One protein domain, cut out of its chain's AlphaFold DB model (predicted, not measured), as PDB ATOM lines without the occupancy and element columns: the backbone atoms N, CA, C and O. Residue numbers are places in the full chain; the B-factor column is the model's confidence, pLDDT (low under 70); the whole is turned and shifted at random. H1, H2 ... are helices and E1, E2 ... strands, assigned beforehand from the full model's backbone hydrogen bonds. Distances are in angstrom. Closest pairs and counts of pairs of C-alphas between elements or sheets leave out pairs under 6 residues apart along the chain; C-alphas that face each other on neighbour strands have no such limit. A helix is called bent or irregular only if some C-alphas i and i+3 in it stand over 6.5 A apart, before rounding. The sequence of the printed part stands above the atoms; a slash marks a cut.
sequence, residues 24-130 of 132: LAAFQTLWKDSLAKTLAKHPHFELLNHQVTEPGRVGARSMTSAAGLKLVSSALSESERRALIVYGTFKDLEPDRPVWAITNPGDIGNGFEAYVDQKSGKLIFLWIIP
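Overview. This is residues 24 to 130 of the 132 residues of an uncharacterized protein of Roseimicrobium sp. ORNL1 (UniProt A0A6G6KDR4). What does the model look like? A strongly twisted sheet of five strands forms the core, with the helical hairpin H1 and H2 crossing over one face and H3 along the other. The short H5 packs on H3 beside the strands, and H4 only grazes the sheet. What is it made of? The printed part has 107 residues with five named helices and five named strands, in chain order H1 H2 E1 H3 H4 E2 H5 E3 E4 E5; the antiparallel sheet runs E1 E3 E4 E5 E2, and the class is mixed, helices and strands. How is it shaped? It is compact, with a radius of gyration of the C-alphas of 12.7 A, and rounded, spanning 32 by 30 by 24 A.

Along the chain. Where are the strands? E1 is residues 59 to 64, 16.1 A long; E3 is 98 to 104, 19.5 A; E4 is 111 to 117, 20.3 A; E5 is 123 to 129, 16.7 A; E2 is 85 to 87. E5 ends with C-alpha 129 at (143.438, 179.617, 151.094). Where are the helices? H1, residues 24 to 39 and 18.5 A long, begins with C-alpha 24 at (133.962, 192.726, 158.584). H2 is 45 to 52, H3 is 65 to 75 and 15.1 A long, H4 is 78 to 84, and H5 is 90 to 93. Is one uneven? H1 is irregular, with C-alphas 33 and 36 7.3 A apart, and has a kink of 53 degrees near residue 33.

Arrangement. How do the strands pair? E3, E4 and E5 form a meander, each the antiparallel neighbour of the one before; N 102 and O 114 at 2.8 A, and N 113 and O 127 at 3.0 A, are within hydrogen-bond range. So are N 61 and O 101 at 2.9 A between edge strand E1 and E3, and N 86 and O 126 at 2.8 A between edge strand E2 and E5. What is on the faces? There are three layers, helices on both faces: H1 and H2, a hairpin at a shallow tilt of 7 degrees whose closest C-alphas, Leu 39 and Phe 45, are 6.1 A apart, run across the strands at heights of 10.5 A and 9.1 A. H3, on the opposite face at a height of 9.7 A, runs along the strands, at 18 degrees to E4 on the local plane. Where are H4 and H5? H5 touches H3, the closest C-alphas being Ser 65 and Leu 93, 5.2 A; H4 grazes the sheet with residues 80 to 84. How are the helix backbones? In H2 and H3 every O i to N i+4 pair is within hydrogen-bond range, in H1 10 of 12, and in H4 1 of 3, beside 2 of 4 O i to N i+3 pairs; H5 is too short for an i+4 pair.

Size, cuts and confidence. How large is it? The two C-alphas farthest apart, Pro 95 and Ile 108, are 34.1 A apart. Is it continuous? The printed part has no cut, and no link is long. Where is confidence low? The mean pLDDT of the printed part is 93.0, and residue 108 is under 70.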
ATOM      1  N   LEU A  24     132.676 193.059 157.986       91.62
ATOM      2  CA  LEU A  24     133.962 192.726 158.584       91.62
ATOM      3  C   LEU A  24     133.892 192.868 160.105       91.62
ATOM      4  O   LEU A  24     134.254 191.931 160.817       91.62
ATOM      5  N   ALA A  25     133.363 193.985 160.607       90.62
ATOM      6  CA  ALA A  25     133.203 194.189 162.048       90.62
ATOM      7  C   ALA A  25     132.285 193.126 162.679       90.62
ATOM      8  O   ALA A  25     132.575 192.604 163.762       90.62
ATOM      9  N   ALA A  26     131.204 192.748 161.984       89.31
ATOM     10  CA  ALA A  26     130.307 191.679 162.417       89.31
ATOM     11  C   ALA A  26     131.030 190.325 162.506       89.31
ATOM     12  O   ALA A  26     130.916 189.625 163.514       89.31
ATOM     13  N   PHE A  27     131.826 189.976 161.491       93.31
ATOM     14  CA  PHE A  27     132.626 188.754 161.501       93.31
ATOM     15  C   PHE A  27     133.699 188.765 162.598       93.31
ATOM     16  O   PHE A  27     133.850 187.777 163.313       93.31
ATOM     17  N   GLN A  28     134.401 189.882 162.801       93.38
ATOM     18  CA  GLN A  28     135.396 190.024 163.869       93.38
ATOM     19  C   GLN A  28     134.773 189.916 165.266       93.38
ATOM     20  O   GLN A  28     135.390 189.367 166.180       93.38
ATOM     21  N   THR A  29     133.547 190.408 165.436       91.75
ATOM     22  CA  THR A  29     132.781 190.253 166.681       91.75
ATOM     23  C   THR A  29     132.406 188.788 166.896       91.75
ATOM     24  O   THR A  29     132.744 188.210 167.928       91.75
ATOM     25  N   LEU A  30     131.828 188.141 165.877       91.31
ATOM     26  CA  LEU A  30     131.513 186.710 165.899       91.31
ATOM     27  C   LEU A  30     132.750 185.853 166.221       91.31
ATOM     28  O   LEU A  30     132.657 184.877 166.980       91.31
ATOM     29  N   TRP A  31     133.905 186.237 165.669       93.94
ATOM     30  CA  TRP A  31     135.187 185.596 165.924       93.94
ATOM     31  C   TRP A  31     135.560 185.638 167.401       93.94
ATOM     32  O   TRP A  31     135.761 184.586 168.013       93.94
ATOM     33  N   LYS A  32     135.595 186.843 167.982       92.50
ATOM     34  CA  LYS A  32     135.953 187.073 169.389       92.50
ATOM     35  C   LYS A  32     134.992 186.379 170.353       92.50
ATOM     36  O   LYS A  32     135.431 185.780 171.334       92.50
ATOM     37  N   ASP A  33     133.697 186.425 170.060       91.31
ATOM     38  CA  ASP A  33     132.672 185.945 170.985       91.31
ATOM     39  C   ASP A  33     132.600 184.413 171.037       91.31
ATOM     40  O   ASP A  33     132.442 183.828 172.119       91.31
ATOM     41  N   SER A  34     132.737 183.754 169.877       90.38
ATOM     42  CA  SER A  34     132.389 182.334 169.729       90.38
ATOM     43  C   SER A  34     133.361 181.494 168.894       90.38
ATOM     44  O   SER A  34     133.753 180.407 169.340       90.38
ATOM     45  N   LEU A  35     133.774 181.954 167.705       91.62
ATOM     46  CA  LEU A  35     134.547 181.102 166.791       91.62
ATOM     47  C   LEU A  35     135.946 180.828 167.326       91.62
ATOM     48  O   LEU A  35     136.387 179.687 167.246       91.62
ATOM     49  N   ALA A  36     136.603 181.812 167.944       92.31
ATOM     50  CA  ALA A  36     137.946 181.627 168.483       92.31
ATOM     51  C   ALA A  36     137.992 180.497 169.527       92.31
ATOM     52  O   ALA A  36     138.880 179.653 169.506       92.31
ATOM     53  N   LYS A  37     136.977 180.413 170.395       92.88
ATOM     54  CA  LYS A  37     136.861 179.336 171.394       92.88
ATOM     55  C   LYS A  37     136.575 177.984 170.743       92.88
ATOM     56  O   LYS A  37     137.138 176.973 171.152       92.88
ATOM     57  N   THR A  38     135.705 177.973 169.735       91.06
ATOM     58  CA  THR A  38     135.310 176.753 169.013       91.06
ATOM     59  C   THR A  38     136.480 176.170 168.223       91.06
ATOM     60  O   THR A  38     136.678 174.958 168.197       91.06
ATOM     61  N   LEU A  39     137.281 177.041 167.612       92.31
ATOM     62  CA  LEU A  39     138.386 176.686 166.732       92.31
ATOM     63  C   LEU A  39     139.737 176.622 167.448       92.31
ATOM     64  O   LEU A  39     140.721 176.313 166.794       92.31
ATOM     65  N   ALA A  40     139.803 176.828 168.768       92.12
ATOM     66  CA  ALA A  40     141.055 176.871 169.536       92.12
ATOM     67  C   ALA A  40     141.943 175.618 169.390       92.12
ATOM     68  O   ALA A  40     143.144 175.674 169.630       92.12
ATOM     69  N   LYS A  41     141.359 174.471 169.019       91.19
ATOM     70  CA  LYS A  41     142.081 173.206 168.792       91.19
ATOM     71  C   LYS A  41     142.389 172.928 167.318       91.19
ATOM     72  O   LYS A  41     142.968 171.891 167.010       91.19
ATOM     73  N   HIS A  42     141.957 173.797 166.407       91.12
ATOM     74  CA  HIS A  42     142.193 173.619 164.983       91.12
ATOM     75  C   HIS A  42     143.674 173.886 164.662       91.12
ATOM     76  O   HIS A  42     144.218 174.869 165.166       91.12
ATOM     77  N   PRO A  43     144.330 173.093 163.792       91.38
ATOM     78  CA  PRO A  43     145.749 173.288 163.462       91.38
ATOM     79  C   PRO A  43     146.094 174.691 162.942       91.38
ATOM     80  O   PRO A  43     147.199 175.180 163.146       91.38
ATOM     81  N   HIS A  44     145.132 175.357 162.302       91.56
ATOM     82  CA  HIS A  44     145.286 176.704 161.744       91.56
ATOM     83  C   HIS A  44     144.791 177.830 162.669       91.56
ATOM     84  O   HIS A  44     144.671 178.968 162.227       91.56
ATOM     85  N   PHE A  45     144.475 177.534 163.936       92.81
ATOM     86  CA  PHE A  45     143.888 178.510 164.856       92.81
ATOM     87  C   PHE A  45     144.744 179.766 165.033       92.81
ATOM     88  O   PHE A  45     144.231 180.863 164.850       92.81
ATOM     89  N   GLU A  46     146.034 179.615 165.346       92.00
ATOM     90  CA  GLU A  46     146.933 180.755 165.590       92.00
ATOM     91  C   GLU A  46     147.039 181.672 164.364       92.00
ATOM     92  O   GLU A  46     146.943 182.894 164.484       92.00
ATOM     93  N   LEU A  47     147.139 181.076 163.168       91.50
ATOM     94  CA  LEU A  47     147.153 181.803 161.897       91.50
ATOM     95  C   LEU A  47     145.863 182.605 161.706       91.50
ATOM     96  O   LEU A  47     145.914 183.806 161.451       91.50
ATOM     97  N   LEU A  48     144.708 181.961 161.877       93.62
ATOM     98  CA  LEU A  48     143.414 182.624 161.731       93.62
ATOM     99  C   LEU A  48     143.231 183.727 162.775       93.62
ATOM    100  O   LEU A  48     142.782 184.821 162.451       93.62
ATOM    101  N   ASN A  49     143.600 183.461 164.027       93.12
ATOM    102  CA  ASN A  49     143.416 184.402 165.121       93.12
ATOM    103  C   ASN A  49     144.246 185.678 164.916       93.12
ATOM    104  O   ASN A  49     143.759 186.770 165.199       93.12
ATOM    105  N   HIS A  50     145.452 185.548 164.358       92.38
ATOM    106  CA  HIS A  50     146.246 186.688 163.912       92.38
ATOM    107  C   HIS A  50     145.565 187.417 162.739       92.38
ATOM    108  O   HIS A  50     145.242 188.604 162.840       92.38
ATOM    109  N   GLN A  51     145.282 186.696 161.650       93.50
ATOM    110  CA  GLN A  51     144.828 187.272 160.379       93.50
ATOM    111  C   GLN A  51     143.459 187.952 160.454       93.50
ATOM    112  O   GLN A  51     143.248 188.962 159.786       93.50
ATOM    113  N   VAL A  52     142.517 187.441 161.253       92.94
ATOM    114  CA  VAL A  52     141.161 188.016 161.380       92.94
ATOM    115  C   VAL A  52     141.195 189.438 161.951       92.94
ATOM    116  O   VAL A  52     140.325 190.261 161.650       92.94
ATOM    117  N   THR A  53     142.203 189.741 162.768       88.38
ATOM    118  CA  THR A  53     142.370 191.050 163.413       88.38
ATOM    119  C   THR A  53     143.381 191.953 162.716       88.38
ATOM    120  O   THR A  53     143.642 193.053 163.196       88.38
ATOM    121  N   GLU A  54     143.935 191.512 161.585       88.69
ATOM    122  CA  GLU A  54     145.020 192.206 160.909       88.69
ATOM    123  C   GLU A  54     144.531 193.493 160.213       88.69
ATOM    124  O   GLU A  54     143.716 193.431 159.280       88.69
ATOM    125  N   PRO A  55     144.996 194.681 160.645       84.81
ATOM    126  CA  PRO A  55     144.488 195.943 160.121       84.81
ATOM    127  C   PRO A  55     144.801 196.121 158.633       84.81
ATOM    128  O   PRO A  55     145.932 195.936 158.194       84.81
ATOM    129  N   GLY A  56     143.795 196.527 157.853       86.06
ATOM    130  CA  GLY A  56     143.960 196.883 156.439       86.06
ATOM    131  C   GLY A  56     144.171 195.709 155.479       86.06
ATOM    132  O   GLY A  56     144.317 195.942 154.282       86.06
ATOM    133  N   ARG A  57     144.166 194.465 155.973       89.44
ATOM    134  CA  ARG A  57     144.406 193.265 155.154       89.44
ATOM    135  C   ARG A  57     143.212 192.342 155.010       89.44
ATOM    136  O   ARG A  57     143.177 191.529 154.091       89.44
ATOM    137  N   VAL A  58     142.226 192.495 155.887       93.12
ATOM    138  CA  VAL A  58     140.956 191.787 155.768       93.12
ATOM    139  C   VAL A  58     139.972 192.656 154.997       93.12
ATOM    140  O   VAL A  58     139.672 193.780 155.400       93.12
ATOM    141  N   GLY A  59     139.478 192.138 153.879       92.44
ATOM    142  CA  GLY A  59     138.463 192.783 153.052       92.44
ATOM    143  C   GLY A  59     137.134 192.042 153.108       92.44
ATOM    144  O   GLY A  59     137.095 190.846 153.384       92.44
ATOM    145  N   ALA A  60     136.044 192.744 152.802       95.00
ATOM    146  CA  ALA A  60     134.725 192.151 152.631       95.00
ATOM    147  C   ALA A  60     134.195 192.434 151.222       95.00
ATOM    148  O   ALA A  60     134.205 193.580 150.769       95.00
ATOM    149  N   ARG A  61     133.691 191.407 150.536       95.94
ATOM    150  CA  ARG A  61     133.031 191.544 149.228       95.94
ATOM    151  C   ARG A  61     131.699 190.804 149.196       95.94
ATOM    152  O   ARG A  61     131.565 189.718 149.751       95.94
ATOM    153  N   SER A  62     130.708 191.398 148.536       96.44
ATOM    154  CA  SER A  62     129.408 190.757 148.306       96.44
ATOM    155  C   SER A  62     129.524 189.758 147.159       96.44
ATOM    156  O   SER A  62     130.072 190.097 146.110       96.44
ATOM    157  N   MET A  63     129.002 188.544 147.336       97.69
ATOM    158  CA  MET A  63     128.903 187.550 146.266       97.69
ATOM    159  C   MET A  63     127.793 186.527 146.531       97.69
ATOM    160  O   MET A  63     127.081 186.616 147.528       97.69
ATOM    161  N   THR A  64     127.634 185.550 145.638       98.06
ATOM    162  CA  THR A  64     126.730 184.411 145.839       98.06
ATOM    163  C   THR A  64     127.480 183.216 146.427       98.06
ATOM    164  O   THR A  64     128.666 183.013 146.141       98.06
ATOM    165  N   SER A  65     126.807 182.410 147.250       97.69
ATOM    166  CA  SER A  65     127.406 181.206 147.829       97.69
ATOM    167  C   SER A  65     127.751 180.164 146.762       97.69
ATOM    168  O   SER A  65     128.751 179.471 146.918       97.69
ATOM    169  N   ALA A  66     127.031 180.116 145.634       97.81
ATOM    170  CA  ALA A  66     127.396 179.287 144.483       97.81
ATOM    171  C   ALA A  66     128.727 179.715 143.841       97.81
ATOM    172  O   ALA A  66     129.537 178.865 143.464       97.81
ATOM    173  N   ALA A  67     128.992 181.023 143.737       97.44
ATOM    174  CA  ALA A  67     130.282 181.513 143.255       97.44
ATOM    175  C   ALA A  67     131.412 181.181 144.244       97.44
ATOM    176  O   ALA A  67     132.493 180.784 143.811       97.44
ATOM    177  N   GLY A  68     131.149 181.271 145.553       96.56
ATOM    178  CA  GLY A  68     132.073 180.815 146.596       96.56
ATOM    179  C   GLY A  68     132.366 179.317 146.482       96.56
ATOM    180  O   GLY A  68     133.519 178.918 146.362       96.56
ATOM    181  N   LEU A  69     131.328 178.482 146.389       97.12
ATOM    182  CA  LEU A  69     131.456 177.032 146.212       97.12
ATOM    183  C   LEU A  69     132.297 176.682 144.984       97.12
ATOM    184  O   LEU A  69     133.169 175.816 145.061       97.12
ATOM    185  N   LYS A  70     132.073 177.363 143.856       96.50
ATOM    186  CA  LYS A  70     132.873 177.162 142.644       96.50
ATOM    187  C   LYS A  70     134.352 177.474 142.884       96.50
ATOM    188  O   LYS A  70     135.194 176.686 142.468       96.50
ATOM    189  N   LEU A  71     134.665 178.576 143.572       94.19
ATOM    190  CA  LEU A  71     136.046 178.934 143.911       94.19
ATOM    191  C   LEU A  71     136.694 177.850 144.773       94.19
ATOM    192  O   LEU A  71     137.687 177.261 144.350       94.19
ATOM    193  N   VAL A  72     136.093 177.510 145.918       94.00
ATOM    194  CA  VAL A  72     136.678 176.537 146.857       94.00
ATOM    195  C   VAL A  72     136.803 175.145 146.235       94.00
ATOM    196  O   VAL A  72     137.826 174.481 146.386       94.00
ATOM    197  N   SER A  73     135.783 174.694 145.500       94.25
ATOM    198  CA  SER A  73     135.805 173.372 144.861       94.25
ATOM    199  C   SER A  73     136.866 173.250 143.768       94.25
ATOM    200  O   SER A  73     137.378 172.147 143.571       94.25
ATOM    201  N   SER A  74     137.202 174.357 143.097       92.94
ATOM    202  CA  SER A  74     138.283 174.415 142.109       92.94
ATOM    203  C   SER A  74     139.670 174.598 142.728       92.94
ATOM    204  O   SER A  74     140.647 174.146 142.141       92.94
ATOM    205  N   ALA A  75     139.752 175.233 143.901       91.38
ATOM    206  CA  ALA A  75     141.009 175.521 144.584       91.38
ATOM    207  C   ALA A  75     141.552 174.327 145.382       91.38
ATOM    208  O   ALA A  75     142.758 174.227 145.560       91.38
ATOM    209  N   LEU A  76     140.679 173.437 145.873       92.25
ATOM    210  CA  LEU A  76     141.069 172.358 146.784       92.25
ATOM    211  C   LEU A  76     140.912 170.965 146.166       92.25
ATOM    212  O   LEU A  76     139.800 170.541 145.811       92.25
ATOM    213  N   SER A  77     142.003 170.198 146.183       91.38
ATOM    214  CA  SER A  77     141.972 168.746 145.999       91.38
ATOM    215  C   SER A  77     141.176 168.056 147.112       91.38
ATOM    216  O   SER A  77     140.913 168.612 148.182       91.38
ATOM    217  N   GLU A  78     140.789 166.799 146.894       88.88
ATOM    218  CA  GLU A  78     140.012 166.040 147.881       88.88
ATOM    219  C   GLU A  78     140.749 165.861 149.220       88.88
ATOM    220  O   GLU A  78     140.129 165.914 150.286       88.88
ATOM    221  N   SER A  79     142.073 165.690 149.185       88.94
ATOM    222  CA  SER A  79     142.908 165.618 150.387       88.94
ATOM    223  C   SER A  79     142.946 166.938 151.150       88.94
ATOM    224  O   SER A  79     142.830 166.930 152.375       88.94
ATOM    225  N   GLU A  80     143.056 168.062 150.442       92.19
ATOM    226  CA  GLU A  80     143.151 169.391 151.053       92.19
ATOM    227  C   GLU A  80     141.842 169.823 151.697       92.19
ATOM    228  O   GLU A  80     141.862 170.449 152.752       92.19
ATOM    229  N   ARG A  81     140.692 169.423 151.141       92.62
ATOM    230  CA  ARG A  81     139.375 169.730 151.726       92.62
ATOM    231  C   ARG A  81     139.270 169.316 153.192       92.62
ATOM    232  O   ARG A  81     138.642 170.020 153.971       92.62
ATOM    233  N   ARG A  82     139.890 168.199 153.588       89.31
ATOM    234  CA  ARG A  82     139.867 167.732 154.986       89.31
ATOM    235  C   ARG A  82     140.755 168.551 155.921       89.31
ATOM    236  O   ARG A  82     140.497 168.558 157.117       89.31
ATOM    237  N   ALA A  83     141.803 169.177 155.396       91.12
ATOM    238  CA  ALA A  83     142.777 169.926 156.186       91.12
ATOM    239  C   ALA A  83     142.482 171.433 156.211       91.12
ATOM    240  O   ALA A  83     142.716 172.093 157.220       91.12
ATOM    241  N   LEU A  84     141.970 171.971 155.101       94.69
ATOM    242  CA  LEU A  84     141.856 173.407 154.864       94.69
ATOM    243  C   LEU A  84     140.430 173.938 155.040       94.69
ATOM    244  O   LEU A  84     140.260 175.147 155.155       94.69
ATOM    245  N   ILE A  85     139.404 173.086 155.114       95.88
ATOM    246  CA  ILE A  85     138.059 173.521 155.515       95.88
ATOM    247  C   ILE A  85     137.990 173.531 157.042       95.88
ATOM    248  O   ILE A  85     138.080 172.491 157.687       95.88
ATOM    249  N   VAL A  86     137.823 174.723 157.607       95.50
ATOM    250  CA  VAL A  86     137.888 174.982 159.052       95.50
ATOM    251  C   VAL A  86     136.496 174.979 159.683       95.50
ATOM    252  O   VAL A  86     136.323 174.572 160.831       95.50
ATOM    253  N   TYR A  87     135.493 175.456 158.946       95.44
ATOM    254  CA  TYR A  87     134.106 175.504 159.398       95.44
ATOM    255  C   TYR A  87     133.152 175.253 158.235       95.44
ATOM    256  O   TYR A  87     133.346 175.785 157.142       95.44
ATOM    257  N   GLY A  88     132.082 174.511 158.513       94.88
ATOM    258  CA  GLY A  88     131.068 174.162 157.527       94.88
ATOM    259  C   GLY A  88     131.544 173.114 156.523       94.88
ATOM    260  O   GLY A  88     132.602 172.499 156.645       94.88
ATOM    261  N   THR A  89     130.710 172.888 155.525       95.81
ATOM    262  CA  THR A  89     130.877 171.917 154.449       95.81
ATOM    263  C   THR A  89     130.420 172.541 153.134       95.81
ATOM    264  O   THR A  89     129.731 173.557 153.116       95.81
ATOM    265  N   PHE A  90     130.743 171.919 151.999       95.69
ATOM    266  CA  PHE A  90     130.249 172.399 150.702       95.69
ATOM    267  C   PHE A  90     128.721 172.444 150.622       95.69
ATOM    268  O   PHE A  90     128.176 173.337 149.983       95.69
ATOM    269  N   LYS A  91     128.029 171.543 151.333       96.12
ATOM    270  CA  LYS A  91     126.564 171.555 151.416       96.12
ATOM    271  C   LYS A  91     126.033 172.799 152.115       96.12
ATOM    272  O   LYS A  91     124.939 173.239 151.794       96.12
ATOM    273  N   ASP A  92     126.797 173.387 153.032       96.19
ATOM    274  CA  ASP A  92     126.373 174.607 153.715       96.19
ATOM    275  C   ASP A  92     126.364 175.806 152.763       96.19
ATOM    276  O   ASP A  92     125.602 176.739 152.983       96.19
ATOM    277  N   LEU A  93     127.120 175.775 151.660       96.00
ATOM    278  CA  LEU A  93     127.050 176.796 150.606       96.00
ATOM    279  C   LEU A  93     125.806 176.649 149.708       96.00
ATOM    280  O   LEU A  93     125.539 177.527 148.885       96.00
ATOM    281  N   GLU A  94     125.015 175.593 149.901       96.00
ATOM    282  CA  GLU A  94     123.751 175.335 149.216       96.00
ATOM    283  C   GLU A  94     122.558 175.560 150.178       96.00
ATOM    284  O   GLU A  94     122.692 175.397 151.394       96.00
ATOM    285  N   PRO A  95     121.376 175.994 149.697       95.94
ATOM    286  CA  PRO A  95     121.112 176.541 148.364       95.94
ATOM    287  C   PRO A  95     121.801 177.899 148.144       95.94
ATOM    288  O   PRO A  95     122.203 178.557 149.109       95.94
ATOM    289  N   ASP A  96     121.903 178.313 146.876       97.81
ATOM    290  CA  ASP A  96     122.542 179.579 146.503       97.81
ATOM    291  C   ASP A  96     121.870 180.783 147.177       97.81
ATOM    292  O   ASP A  96     120.642 180.916 147.175       97.81
ATOM    293  N   ARG A  97     122.685 181.656 147.771       97.25
ATOM    294  CA  ARG A  97     122.228 182.853 148.483       97.25
ATOM    295  C   ARG A  97     123.306 183.936 148.555       97.25
ATOM    296  O   ARG A  97     124.492 183.626 148.439       97.25
ATOM    297  N   PRO A  98     122.923 185.210 148.767       97.81
ATOM    298  CA  PRO A  98     123.886 186.288 148.963       97.81
ATOM    299  C   PRO A  98     124.703 186.093 150.245       97.81
ATOM    300  O   PRO A  98     124.149 185.916 151.333       97.81
ATOM    301  N   VAL A  99     126.025 186.191 150.122       97.50
ATOM    302  CA  VAL A  99     126.990 186.089 151.224       97.50
ATOM    303  C   VAL A  99     127.988 187.246 151.186       97.50
ATOM    304  O   VAL A  99     128.251 187.848 150.143       97.50
ATOM    305  N   TRP A 100     128.543 187.581 152.341       97.69
ATOM    306  CA  TRP A 100     129.775 188.350 152.451       97.69
ATOM    307  C   TRP A 100     130.947 187.375 152.467       97.69
ATOM    308  O   TRP A 100     131.015 186.527 153.353       97.69
ATOM    309  N   ALA A 101     131.852 187.494 151.499       97.50
ATOM    310  CA  ALA A 101     133.155 186.848 151.550       97.50
ATOM    311  C   ALA A 101     134.131 187.784 152.266       97.50
ATOM    312  O   ALA A 101     134.389 188.893 151.789       97.50
ATOM    313  N   ILE A 102     134.607 187.351 153.429       97.19
ATOM    314  CA  ILE A 102     135.596 188.038 154.250       97.19
ATOM    315  C   ILE A 102     136.938 187.363 154.014       97.19
ATOM    316  O   ILE A 102     137.094 186.189 154.344       97.19
ATOM    317  N   THR A 103     137.887 188.088 153.441       96.12
ATOM    318  CA  THR A 103     139.115 187.504 152.901       96.12
ATOM    319  C   THR A 103     140.328 188.186 153.511       96.12
ATOM    320  O   THR A 103     140.430 189.411 153.455       96.12
ATOM    321  N   ASN A 104     141.264 187.397 154.034       95.75
ATOM    322  CA  ASN A 104     142.661 187.800 154.174       95.75
ATOM    323  C   ASN A 104     143.460 186.970 153.155       95.75
ATOM    324  O   ASN A 104     143.460 185.743 153.263       95.75
ATOM    325  N   PRO A 105     144.098 187.590 152.149       89.19
ATOM    326  CA  PRO A 105     144.758 186.850 151.076       89.19
ATOM    327  C   PRO A 105     146.012 186.082 151.525       89.19
ATOM    328  O   PRO A 105     146.481 185.241 150.767       89.19
ATOM    329  N   GLY A 106     146.543 186.336 152.726       85.00
ATOM    330  CA  GLY A 106     147.887 185.894 153.106       85.00
ATOM    331  C   GLY A 106     148.972 186.807 152.513       85.00
ATOM    332  O   GLY A 106     148.707 187.602 151.612       85.00
ATOM    333  N   ASP A 107     150.174 186.800 153.105       74.56
ATOM    334  CA  ASP A 107     151.357 187.512 152.567       74.56
ATOM    335  C   ASP A 107     152.244 186.532 151.789       74.56
ATOM    336  O   ASP A 107     152.262 186.523 150.564       74.56
ATOM    337  N   ILE A 108     152.985 185.712 152.544       66.62
ATOM    338  CA  ILE A 108     153.976 184.720 152.106       66.62
ATOM    339  C   ILE A 108     153.561 183.391 152.751       66.62
ATOM    340  O   ILE A 108     154.222 182.877 153.655       66.62
ATOM    341  N   GLY A 109     152.337 182.970 152.457       76.62
ATOM    342  CA  GLY A 109     151.726 181.814 153.091       76.62
ATOM    343  C   GLY A 109     150.214 181.811 152.965       76.62
ATOM    344  O   GLY A 109     149.612 182.647 152.293       76.62
ATOM    345  N   ASN A 110     149.602 180.863 153.664       89.19
ATOM    346  CA  ASN A 110     148.170 180.628 153.591       89.19
ATOM    347  C   ASN A 110     147.340 181.840 154.053       89.19
ATOM    348  O   ASN A 110     147.605 182.429 155.107       89.19
ATOM    349  N   GLY A 111     146.292 182.157 153.296       94.06
ATOM    350  CA  GLY A 111     145.249 183.113 153.671       94.06
ATOM    351  C   GLY A 111     144.011 182.427 154.252       94.06
ATOM    352  O   GLY A 111     143.995 181.216 154.490       94.06
ATOM    353  N   PHE A 112     142.925 183.179 154.417       96.00
ATOM    354  CA  PHE A 112     141.606 182.618 154.702       96.00
ATOM    355  C   PHE A 112     140.508 183.335 153.921       96.00
ATOM    356  O   PHE A 112     140.608 184.523 153.609       96.00
ATOM    357  N   GLU A 113     139.414 182.621 153.673       97.25
ATOM    358  CA  GLU A 113     138.159 183.228 153.244       97.25
ATOM    359  C   GLU A 113     136.985 182.642 154.037       97.25
ATOM    360  O   GLU A 113     136.828 181.426 154.184       97.25
ATOM    361  N   ALA A 114     136.167 183.533 154.594       97.69
ATOM    362  CA  ALA A 114     134.982 183.216 155.375       97.69
ATOM    363  C   ALA A 114     133.732 183.688 154.632       97.69
ATOM    364  O   ALA A 114     133.688 184.817 154.152       97.69
ATOM    365  N   TYR A 115     132.691 182.864 154.583       97.62
ATOM    366  CA  TYR A 115     131.408 183.220 153.985       97.62
ATOM    367  C   TYR A 115     130.357 183.415 155.070       97.62
ATOM    368  O   TYR A 115     129.993 182.476 155.783       97.62
ATOM    369  N   VAL A 116     129.851 184.639 155.176       96.31
ATOM    370  CA  VAL A 116     128.814 185.037 156.130       96.31
ATOM    371  C   VAL A 116     127.517 185.299 155.377       96.31
ATOM    372  O   VAL A 116     127.491 186.062 154.416       96.31
ATOM    373  N   ASP A 117     126.423 184.682 155.806       95.06
ATOM    374  CA  ASP A 117     125.101 184.883 155.216       95.06
ATOM    375  C   ASP A 117     124.665 186.354 155.315       95.06
ATOM    376  O   ASP A 117     124.591 186.896 156.420       95.06
ATOM    377  N   GLN A 118     124.323 187.013 154.199       94.38
ATOM    378  CA  GLN A 118     123.951 188.438 154.254       94.38
ATOM    379  C   GLN A 118     122.635 188.687 154.992       94.38
ATOM    380  O   GLN A 118     122.421 189.782 155.511       94.38
ATOM    381  N   LYS A 119     121.741 187.694 155.024       92.25
ATOM    382  CA  LYS A 119     120.419 187.820 155.643       92.25
ATOM    383  C   LYS A 119     120.471 187.591 157.152       92.25
ATOM    384  O   LYS A 119     119.818 188.312 157.897       92.25
ATOM    385  N   SER A 120     121.189 186.564 157.593       90.69
ATOM    386  CA  SER A 120     121.221 186.125 158.991       90.69
ATOM    387  C   SER A 120     122.484 186.530 159.746       90.69
ATOM    388  O   SER A 120     122.508 186.395 160.967       90.69
ATOM    389  N   GLY A 121     123.533 186.990 159.056       90.25
ATOM    390  CA  GLY A 121     124.823 187.324 159.664       90.25
ATOM    391  C   GLY A 121     125.592 186.109 160.195       90.25
ATOM    392  O   GLY A 121     126.580 186.269 160.907       90.25
ATOM    393  N   LYS A 122     125.143 184.887 159.888       92.06
ATOM    394  CA  LYS A 122     125.769 183.653 160.371       92.06
ATOM    395  C   LYS A 122     126.954 183.269 159.495       92.06
ATOM    396  O   LYS A 122     126.844 183.308 158.271       92.06
ATOM    397  N   LEU A 123     128.051 182.830 160.116       95.19
ATOM    398  CA  LEU A 123     129.111 182.127 159.396       95.19
ATOM    399  C   LEU A 123     128.537 180.830 158.819       95.19
ATOM    400  O   LEU A 123     127.962 180.025 159.549       95.19
ATOM    401  N   ILE A 124     128.691 180.650 157.515       96.00
ATOM    402  CA  ILE A 124     128.277 179.446 156.795       96.00
ATOM    403  C   ILE A 124     129.486 178.540 156.571       96.00
ATOM    404  O   ILE A 124     129.387 177.325 156.705       96.00
ATOM    405  N   PHE A 125     130.624 179.132 156.209       97.75
ATOM    406  CA  PHE A 125     131.784 178.378 155.757       97.75
ATOM    407  C   PHE A 125     133.072 179.172 155.987       97.75
ATOM    408  O   PHE A 125     133.085 180.385 155.789       97.75
ATOM    409  N   LEU A 126     134.147 178.506 156.401       97.56
ATOM    410  CA  LEU A 126     135.480 179.092 156.572       97.56
ATOM    411  C   LEU A 126     136.513 178.101 156.060       97.56
ATOM    412  O   LEU A 126     136.493 176.932 156.450       97.56
ATOM    413  N   TRP A 127     137.437 178.579 155.238       97.06
ATOM    414  CA  TRP A 127     138.532 177.767 154.734       97.06
ATOM    415  C   TRP A 127     139.836 178.556 154.661       97.06
ATOM    416  O   TRP A 127     139.845 179.788 154.624       97.06
ATOM    417  N   ILE A 128     140.932 177.807 154.674       96.19
ATOM    418  CA  ILE A 128     142.292 178.281 154.473       96.19
ATOM    419  C   ILE A 128     142.564 178.309 152.975       96.19
ATOM    420  O   ILE A 128     142.417 177.289 152.302       96.19
ATOM    421  N   ILE A 129     142.975 179.467 152.469       93.94
ATOM    422  CA  ILE A 129     143.438 179.617 151.094       93.94
ATOM    423  C   ILE A 129     144.875 179.081 151.066       93.94
ATOM    424  O   ILE A 129     145.720 179.670 151.748       93.94
ATOM    425  N   PRO A 130     145.160 177.970 150.360       88.50
ATOM    426  CA  PRO A 130     146.518 177.452 150.275       88.50
ATOM    427  C   PRO A 130     147.427 178.460 149.568       88.50
ATOM    428  O   PRO A 130     146.996 179.165 148.653       88.50
TER     429      PRO A 130